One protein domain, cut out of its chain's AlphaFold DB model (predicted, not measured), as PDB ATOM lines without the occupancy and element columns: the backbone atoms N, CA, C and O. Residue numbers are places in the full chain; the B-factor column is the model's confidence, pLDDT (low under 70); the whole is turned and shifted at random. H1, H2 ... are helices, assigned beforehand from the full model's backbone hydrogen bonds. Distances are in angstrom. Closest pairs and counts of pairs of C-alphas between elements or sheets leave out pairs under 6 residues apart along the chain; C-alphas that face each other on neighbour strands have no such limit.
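AT A GLANCE: This is residues 10 to 52 and 66 to 94 of the 125 residues of an uncharacterized protein of Staphylococcus aureus (UniProt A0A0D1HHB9). One long helix, H1, makes the long axis of a rod, and a much shorter helix, H2, packs side by side on part of it, running back the opposite way. The last residues run on without a named element. The printed part has 72 residues with two named helices, H1 then H2, and no named strand; its class is all helix. It is only just loose, close to extended, with a radius of gyration of the C-alphas of 16.5 A and spans of 57 by 27 by 18 A.

IN THESE COORDINATES: H1, residues 17 to 49, is 48.1 A long, from C-alpha 17 at (5.190, 23.342, 34.979) to C-alpha 49 at (47.471, 45.333, 28.792). H2, residues 75 to 83, ends with C-alpha 83 at (16.267, 26.955, 20.675).

HOW THE PARTS SIT: H1 touches H2 with residues 25 to 36 alone; the closest C-alphas, of Gln 36 and Tyr 75, are 7.2 A apart. Their lines stand at a shallow tilt of 10 degrees, opposite ways. In H1 and H2 every O i to N i+4 pair is within hydrogen-bond range.

THE WHOLE: The C-alphas farthest apart, of Arg 14 and Glu 52, are 56.7 A apart. Residues 53 to 65 are not printed, and C-alphas 52 and 66 are 19.9 A apart across this cut, which lies in the link from H1 to H2. Residues 50 to 52 and 92 to 94 have pLDDT under 70.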
ATOM      1  N   LYS A  10       6.089  30.007  48.376       80.00
ATOM      2  CA  LYS A  10       4.735  30.238  47.849       80.00
ATOM      3  C   LYS A  10       4.735  30.691  46.396       80.00
ATOM      4  O   LYS A  10       3.707  30.598  45.730       80.00
ATOM      5  N   GLU A  11       5.829  31.276  45.922       77.69
ATOM      6  CA  GLU A  11       5.983  31.650  44.518       77.69
ATOM      7  C   GLU A  11       6.343  30.419  43.679       77.69
ATOM      8  O   GLU A  11       5.782  30.232  42.604       77.69
ATOM      9  N   ILE A  12       7.185  29.527  44.214       72.12
ATOM     10  CA  ILE A  12       7.538  28.247  43.579       72.12
ATOM     11  C   ILE A  12       6.305  27.351  43.424       72.12
ATOM     12  O   ILE A  12       6.067  26.826  42.344       72.12
ATOM     13  N   GLU A  13       5.500  27.209  44.478       76.31
ATOM     14  CA  GLU A  13       4.293  26.368  44.471       76.31
ATOM     15  C   GLU A  13       3.205  26.865  43.511       76.31
ATOM     16  O   GLU A  13       2.333  26.098  43.109       76.31
ATOM     17  N   ARG A  14       3.243  28.152  43.146       82.19
ATOM     18  CA  ARG A  14       2.296  28.760  42.205       82.19
ATOM     19  C   ARG A  14       2.733  28.661  40.749       82.19
ATOM     20  O   ARG A  14       1.909  28.940  39.883       82.19
ATOM     21  N   LEU A  15       3.979  28.272  40.474       84.25
ATOM     22  CA  LEU A  15       4.431  28.081  39.103       84.25
ATOM     23  C   LEU A  15       3.783  26.840  38.508       84.25
ATOM     24  O   LEU A  15       3.933  25.723  39.006       84.25
ATOM     25  N   THR A  16       3.122  27.032  37.376       87.56
ATOM     26  CA  THR A  16       2.810  25.913  36.498       87.56
ATOM     27  C   THR A  16       4.106  25.307  35.961       87.56
ATOM     28  O   THR A  16       5.130  25.982  35.818       87.56
ATOM     29  N   LEU A  17       4.057  24.022  35.605       84.25
ATOM     30  CA  LEU A  17       5.190  23.342  34.979       84.25
ATOM     31  C   LEU A  17       5.660  24.085  33.711       84.25
ATOM     32  O   LEU A  17       6.855  24.220  33.465       84.25
ATOM     33  N   THR A  18       4.717  24.633  32.946       85.75
ATOM     34  CA  THR A  18       4.977  25.435  31.748       85.75
ATOM     35  C   THR A  18       5.714  26.739  32.061       85.75
ATOM     36  O   THR A  18       6.722  27.038  31.425       85.75
ATOM     37  N   GLU A  19       5.262  27.510  33.054       86.31
ATOM     38  CA  GLU A  19       5.951  28.743  33.468       86.31
ATOM     39  C   GLU A  19       7.349  28.459  34.011       86.31
ATOM     40  O   GLU A  19       8.276  29.229  33.756       86.31
ATOM     41  N   TYR A  20       7.515  27.350  34.733       86.00
ATOM     42  CA  TYR A  20       8.826  26.905  35.184       86.00
ATOM     43  C   TYR A  20       9.769  26.662  33.998       86.00
ATOM     44  O   TYR A  20      10.881  27.192  33.998       86.00
ATOM     45  N   TYR A  21       9.324  25.944  32.961       83.69
ATOM     46  CA  TYR A  21      10.145  25.692  31.773       83.69
ATOM     47  C   TYR A  21      10.512  26.971  31.018       83.69
ATOM     48  O   TYR A  21      11.685  27.158  30.706       83.69
ATOM     49  N   TYR A  22       9.569  27.894  30.804       87.12
ATOM     50  CA  TYR A  22       9.885  29.175  30.162       87.12
ATOM     51  C   TYR A  22      10.900  29.997  30.959       87.12
ATOM     52  O   TYR A  22      11.807  30.596  30.382       87.12
ATOM     53  N   ARG A  23      10.779  30.010  32.291       88.50
ATOM     54  CA  ARG A  23      11.743  30.699  33.159       88.50
ATOM     55  C   ARG A  23      13.117  30.039  33.112       88.50
ATOM     56  O   ARG A  23      14.114  30.753  33.091       88.50
ATOM     57  N   MET A  24      13.179  28.709  33.087       86.62
ATOM     58  CA  MET A  24      14.439  27.975  32.946       86.62
ATOM     59  C   MET A  24      15.101  28.254  31.597       86.62
ATOM     60  O   MET A  24      16.287  28.563  31.575       86.62
ATOM     61  N   TRP A  25      14.341  28.244  30.500       86.75
ATOM     62  CA  TRP A  25      14.854  28.633  29.186       86.75
ATOM     63  C   TRP A  25      15.409  30.050  29.196       86.75
ATOM     64  O   TRP A  25      16.567  30.242  28.841       86.75
ATOM     65  N   ALA A  26      14.655  31.025  29.707       90.00
ATOM     66  CA  ALA A  26      15.142  32.397  29.842       90.00
ATOM     67  C   ALA A  26      16.453  32.481  30.649       90.00
ATOM     68  O   ALA A  26      17.338  33.263  30.306       90.00
ATOM     69  N   LYS A  27      16.616  31.653  31.692       90.00
ATOM     70  CA  LYS A  27      17.868  31.590  32.458       90.00
ATOM     71  C   LYS A  27      19.048  31.026  31.682       90.00
ATOM     72  O   LYS A  27      20.161  31.489  31.917       90.00
ATOM     73  N   GLU A  28      18.840  30.083  30.771       89.56
ATOM     74  CA  GLU A  28      19.932  29.591  29.927       89.56
ATOM     75  C   GLU A  28      20.399  30.654  28.915       89.56
ATOM     76  O   GLU A  28      21.605  30.806  28.725       89.56
ATOM     77  N   TYR A  29      19.498  31.485  28.370       92.75
ATOM     78  CA  TYR A  29      19.908  32.645  27.555       92.75
ATOM     79  C   TYR A  29      20.663  33.692  28.385       92.75
ATOM     80  O   TYR A  29      21.740  34.129  27.985       92.75
ATOM     81  N   GLU A  30      20.169  34.039  29.583       93.38
ATOM     82  CA  GLU A  30      20.894  34.949  30.490       93.38
ATOM     83  C   GLU A  30      22.301  34.425  30.815       93.38
ATOM     84  O   GLU A  30      23.252  35.198  30.952       93.38
ATOM     85  N   ARG A  31      22.441  33.104  30.965       91.94
ATOM     86  CA  ARG A  31      23.729  32.460  31.202       91.94
ATOM     87  C   ARG A  31      24.645  32.589  29.986       91.94
ATOM     88  O   ARG A  31      25.820  32.897  30.176       91.94
ATOM     89  N   LEU A  32      24.136  32.373  28.772       93.44
ATOM     90  CA  LEU A  32      24.907  32.541  27.538       93.44
ATOM     91  C   LEU A  32      25.448  33.974  27.410       93.44
ATOM     92  O   LEU A  32      26.646  34.157  27.187       93.44
ATOM     93  N   ASP A  33      24.604  34.976  27.661       94.19
ATOM     94  CA  ASP A  33      24.992  36.392  27.637       94.19
ATOM     95  C   ASP A  33      26.094  36.711  28.654       94.19
ATOM     96  O   ASP A  33      27.051  37.424  28.347       94.19
ATOM     97  N   GLN A  34      25.990  36.167  29.870       93.44
ATOM     98  CA  GLN A  34      27.005  36.355  30.910       93.44
ATOM     99  C   GLN A  34      28.351  35.739  30.521       93.44
ATOM    100  O   GLN A  34      29.395  36.342  30.777       93.44
ATOM    101  N   ILE A  35      28.340  34.554  29.906       90.69
ATOM    102  CA  ILE A  35      29.563  33.895  29.435       90.69
ATOM    103  C   ILE A  35      30.214  34.734  28.327       90.69
ATOM    104  O   ILE A  35      31.420  34.978  28.391       90.69
ATOM    105  N   GLN A  36      29.431  35.220  27.360       91.50
ATOM    106  CA  GLN A  36      29.931  36.070  26.279       91.50
ATOM    107  C   GLN A  36      30.567  37.357  26.824       91.50
ATOM    108  O   GLN A  36      31.727  37.639  26.534       91.50
ATOM    109  N   GLN A  37      29.864  38.080  27.703       91.44
ATOM    110  CA  GLN A  37      30.379  39.303  28.333       91.44
ATOM    111  C   GLN A  37      31.670  39.057  29.122       91.44
ATOM    112  O   GLN A  37      32.580  39.887  29.110       91.44
ATOM    113  N   MET A  38      31.766  37.918  29.813       90.50
ATOM    114  CA  MET A  38      32.968  37.535  30.547       90.50
ATOM    115  C   MET A  38      34.156  37.319  29.603       90.50
ATOM    116  O   MET A  38      35.255  37.793  29.902       90.50
ATOM    117  N   PHE A  39      33.956  36.636  28.472       88.62
ATOM    118  CA  PHE A  39      35.015  36.474  27.478       88.62
ATOM    119  C   PHE A  39      35.393  37.808  26.837       88.62
ATOM    120  O   PHE A  39      36.577  38.141  26.825       88.62
ATOM    121  N   ASP A  40      34.429  38.620  26.412       88.25
ATOM    122  CA  ASP A  40      34.700  39.937  25.826       88.25
ATOM    123  C   ASP A  40      35.494  40.838  26.780       88.25
ATOM    124  O   ASP A  40      36.454  41.500  26.372       88.25
ATOM    125  N   LEU A  41      35.157  40.816  28.073       87.31
ATOM    126  CA  LEU A  41      35.909  41.525  29.103       87.31
ATOM    127  C   LEU A  41      37.339  40.990  29.228       87.31
ATOM    128  O   LEU A  41      38.281  41.781  29.262       87.31
ATOM    129  N   ALA A  42      37.524  39.669  29.274       84.88
ATOM    130  CA  ALA A  42      38.847  39.057  29.378       84.88
ATOM    131  C   ALA A  42      39.748  39.435  28.189       84.88
ATOM    132  O   ALA A  42      40.905  39.819  28.387       84.88
ATOM    133  N   PHE A  43      39.216  39.402  26.963       84.56
ATOM    134  CA  PHE A  43      39.945  39.838  25.770       84.56
ATOM    135  C   PHE A  43      40.200  41.346  25.762       84.56
ATOM    136  O   PHE A  43      41.291  41.774  25.390       84.56
ATOM    137  N   SER A  44      39.250  42.156  26.232       82.88
ATOM    138  CA  SER A  44      39.432  43.606  26.361       82.88
ATOM    139  C   SER A  44      40.540  43.956  27.355       82.88
ATOM    140  O   SER A  44      41.386  44.794  27.052       82.88
ATOM    141  N   ILE A  45      40.589  43.281  28.510       80.31
ATOM    142  CA  ILE A  45      41.657  43.440  29.509       80.31
ATOM    143  C   ILE A  45      43.008  43.052  28.907       80.31
ATOM    144  O   ILE A  45      43.959  43.823  29.017       80.31
ATOM    145  N   ARG A  46      43.090  41.897  28.233       78.25
ATOM    146  CA  ARG A  46      44.311  41.461  27.540       78.25
ATOM    147  C   ARG A  46      44.778  42.501  26.521       78.25
ATOM    148  O   ARG A  46      45.943  42.883  26.520       78.25
ATOM    149  N   ASN A  47      43.877  42.966  25.661       75.19
ATOM    150  CA  ASN A  47      44.213  43.934  24.622       75.19
ATOM    151  C   ASN A  47      44.640  45.279  25.220       75.19
ATOM    152  O   ASN A  47      45.586  45.881  24.726       75.19
ATOM    153  N   ALA A  48      44.008  45.724  26.311       75.25
ATOM    154  CA  ALA A  48      44.417  46.926  27.033       75.25
ATOM    155  C   ALA A  48      45.807  46.776  27.673       75.25
ATOM    156  O   ALA A  48      46.616  47.695  27.587       75.25
ATOM    157  N   GLN A  49      46.132  45.616  28.251       70.81
ATOM    158  CA  GLN A  49      47.471  45.333  28.792       70.81
ATOM    159  C   GLN A  49      48.564  45.351  27.711       70.81
ATOM    160  O   GLN A  49      49.699  45.714  28.001       70.81
ATOM    161  N   LEU A  50      48.220  45.024  26.461       61.47
ATOM    162  CA  LEU A  50      49.134  45.057  25.313       61.47
ATOM    163  C   LEU A  50      49.355  46.453  24.713       61.47
ATOM    164  O   LEU A  50      50.152  46.590  23.785       61.47
ATOM    165  N   THR A  51      48.695  47.503  25.220       53.88
ATOM    166  CA  THR A  51      48.831  48.868  24.668       53.88
ATOM    167  C   THR A  51      50.121  49.606  25.048       53.88
ATOM    168  O   THR A  51      50.245  50.795  24.765       53.88
ATOM    169  N   GLU A  52      51.139  48.915  25.566       50.38
ATOM    170  CA  GLU A  52      52.488  49.473  25.706       50.38
ATOM    171  C   GLU A  52      53.565  48.480  25.228       50.38
ATOM    172  O   GLU A  52      54.164  47.738  25.999       50.38
ATOM    173  N   PHE A  66      44.290  32.269  20.983       70.75
ATOM    174  CA  PHE A  66      42.936  32.737  20.698       70.75
ATOM    175  C   PHE A  66      42.976  34.213  20.309       70.75
ATOM    176  O   PHE A  66      43.674  35.007  20.951       70.75
ATOM    177  N   ASN A  67      42.234  34.584  19.274       77.31
ATOM    178  CA  ASN A  67      42.167  35.954  18.784       77.31
ATOM    179  C   ASN A  67      41.107  36.752  19.543       77.31
ATOM    180  O   ASN A  67      41.397  37.861  19.987       77.31
ATOM    181  N   ASP A  68      39.930  36.162  19.753       81.12
ATOM    182  CA  ASP A  68      38.782  36.802  20.398       81.12
ATOM    183  C   ASP A  68      37.874  35.789  21.128       81.12
ATOM    184  O   ASP A  68      38.150  34.587  21.177       81.12
ATOM    185  N   ALA A  69      36.783  36.283  21.719       82.56
ATOM    186  CA  ALA A  69      35.801  35.464  22.427       82.56
ATOM    187  C   ALA A  69      35.132  34.405  21.532       82.56
ATOM    188  O   ALA A  69      34.804  33.318  22.014       82.56
ATOM    189  N   SER A  70      34.982  34.681  20.232       84.81
ATOM    190  CA  SER A  70      34.318  33.786  19.277       84.81
ATOM    191  C   SER A  70      35.114  32.506  19.002       84.81
ATOM    192  O   SER A  70      34.542  31.490  18.599       84.81
ATOM    193  N   ASP A  71      36.425  32.523  19.264       82.38
ATOM    194  CA  ASP A  71      37.278  31.334  19.217       82.38
ATOM    195  C   ASP A  71      36.969  30.332  20.345       82.38
ATOM    196  O   ASP A  71      37.315  29.156  20.224       82.38
ATOM    197  N   LEU A  72      36.339  30.786  21.433       84.06
ATOM    198  CA  LEU A  72      35.995  29.974  22.605       84.06
ATOM    199  C   LEU A  72      34.499  29.655  22.668       84.06
ATOM    200  O   LEU A  72      34.119  28.553  23.071       84.06
ATOM    201  N   LEU A  73      33.655  30.603  22.263       90.00
ATOM    202  CA  LEU A  73      32.204  30.485  22.301       90.00
ATOM    203  C   LEU A  73      31.595  31.020  21.011       90.00
ATOM    204  O   LEU A  73      31.692  32.204  20.708       90.00
ATOM    205  N   ASP A  74      30.916  30.150  20.272       93.00
ATOM    206  CA  ASP A  74      30.078  30.600  19.168       93.00
ATOM    207  C   ASP A  74      28.721  31.054  19.707       93.00
ATOM    208  O   ASP A  74      27.883  30.219  20.053       93.00
ATOM    209  N   TYR A  75      28.518  32.360  19.860       92.12
ATOM    210  CA  TYR A  75      27.282  32.874  20.447       92.12
ATOM    211  C   TYR A  75      26.055  32.500  19.604       92.12
ATOM    212  O   TYR A  75      25.082  31.970  20.135       92.12
ATOM    213  N   GLU A  76      26.115  32.719  18.288       93.81
ATOM    214  CA  GLU A  76      24.986  32.461  17.388       93.81
ATOM    215  C   GLU A  76      24.641  30.975  17.311       93.81
ATOM    216  O   GLU A  76      23.465  30.611  17.328       93.81
ATOM    217  N   GLU A  77      25.649  30.101  17.259       94.38
ATOM    218  CA  GLU A  77      25.394  28.663  17.283       94.38
ATOM    219  C   GLU A  77      24.786  28.230  18.618       94.38
ATOM    220  O   GLU A  77      23.850  27.435  18.648       94.38
ATOM    221  N   ASN A  78      25.253  28.790  19.737       93.62
ATOM    222  CA  ASN A  78      24.683  28.479  21.041       93.62
ATOM    223  C   ASN A  78      23.246  28.982  21.208       93.62
ATOM    224  O   ASN A  78      22.461  28.299  21.857       93.62
ATOM    225  N   VAL A  79      22.865  30.099  20.582       95.31
ATOM    226  CA  VAL A  79      21.455  30.524  20.524       95.31
ATOM    227  C   VAL A  79      20.600  29.458  19.835       95.31
ATOM    228  O   VAL A  79      19.609  29.018  20.412       95.31
ATOM    229  N   LYS A  80      21.018  28.963  18.662       95.62
ATOM    230  CA  LYS A  80      20.279  27.905  17.943       95.62
ATOM    231  C   LYS A  80      20.193  26.613  18.747       95.62
ATOM    232  O   LYS A  80      19.153  25.966  18.782       95.62
ATOM    233  N   ARG A  81      21.273  26.243  19.435       93.56
ATOM    234  CA  ARG A  81      21.286  25.071  20.315       93.56
ATOM    235  C   ARG A  81      20.291  25.215  21.458       93.56
ATOM    236  O   ARG A  81      19.560  24.270  21.733       93.56
ATOM    237  N   LEU A  82      20.229  26.386  22.089       93.00
ATOM    238  CA  LEU A  82      19.238  26.657  23.129       93.00
ATOM    239  C   LEU A  82      17.806  26.588  22.578       93.00
ATOM    240  O   LEU A  82      16.950  26.002  23.241       93.00
ATOM    241  N   ASP A  83      17.566  27.082  21.358       91.69
ATOM    242  CA  ASP A  83      16.267  26.955  20.675       91.69
ATOM    243  C   ASP A  83      15.872  25.477  20.460       91.69
ATOM    244  O   ASP A  83      14.697  25.114  20.555       91.69
ATOM    245  N   GLU A  84      16.854  24.603  20.222       92.88
ATOM    246  CA  GLU A  84      16.686  23.149  20.086       92.88
ATOM    247  C   GLU A  84      16.631  22.402  21.436       92.88
ATOM    248  O   GLU A  84      16.453  21.182  21.474       92.88
ATOM    249  N   GLY A  85      16.768  23.110  22.564       87.88
ATOM    250  CA  GLY A  85      16.835  22.516  23.902       87.88
ATOM    251  C   GLY A  85      18.158  21.801  24.201       87.88
ATOM    252  O   GLY A  85      18.237  21.020  25.153       87.88
ATOM    253  N   LEU A  86      19.191  22.049  23.396       90.06
ATOM    254  CA  LEU A  86      20.544  21.540  23.586       90.06
ATOM    255  C   LEU A  86      21.342  22.453  24.532       90.06
ATOM    256  O   LEU A  86      21.138  23.668  24.556       90.06
ATOM    257  N   PRO A  87      22.278  21.894  25.319       89.62
ATOM    258  CA  PRO A  87      23.099  22.686  26.225       89.62
ATOM    259  C   PRO A  87      24.118  23.554  25.473       89.62
ATOM    260  O   PRO A  87      24.560  23.213  24.366       89.62
ATOM    261  N   ILE A  88      24.543  24.631  26.144       90.50
ATOM    262  CA  ILE A  88      25.648  25.491  25.706       90.50
ATOM    263  C   ILE A  88      26.905  24.635  25.503       90.50
ATOM    264  O   ILE A  88      27.305  23.881  26.393       90.50
ATOM    265  N   GLU A  89      27.537  24.774  24.343       92.12
ATOM    266  CA  GLU A  89      28.768  24.096  23.956       92.12
ATOM    267  C   GLU A  89      29.866  25.114  23.641       92.12
ATOM    268  O   GLU A  89      29.659  26.118  22.953       92.12
ATOM    269  N   PHE A  90      31.055  24.839  24.163       87.00
ATOM    270  CA  PHE A  90      32.252  25.625  23.904       87.00
ATOM    271  C   PHE A  90      33.009  25.020  22.729       87.00
ATOM    272  O   PHE A  90      32.997  23.804  22.539       87.00
ATOM    273  N   LYS A  91      33.713  25.852  21.958       83.31
ATOM    274  CA  LYS A  91      34.564  25.343  20.881       83.31
ATOM    275  C   LYS A  91      35.707  24.527  21.489       83.31
ATOM    276  O   LYS A  91      36.612  25.074  22.117       83.31
ATOM    277  N   GLU A  92      35.695  23.213  21.284       65.00
ATOM    278  CA  GLU A  92      36.837  22.366  21.621       65.00
ATOM    279  C   GLU A  92      37.947  22.542  20.575       65.00
ATOM    280  O   GLU A  92      37.833  22.087  19.435       65.00
ATOM    281  N   ARG A  93      39.080  23.138  20.962       55.84
ATOM    282  CA  ARG A  93      40.345  22.900  20.248       55.84
ATOM    283  C   ARG A  93      41.083  21.736  20.901       55.84
ATOM    284  O   ARG A  93      42.012  21.933  21.675       55.84
ATOM    285  N   THR A  94      40.699  20.512  20.552       50.62
ATOM    286  CA  THR A  94      41.407  19.280  20.944       50.62
ATOM    287  C   THR A  94      42.440  18.795  19.918       50.62
ATOM    288  O   THR A  94      42.916  17.673  20.039       50.62
TER     289      THR A  94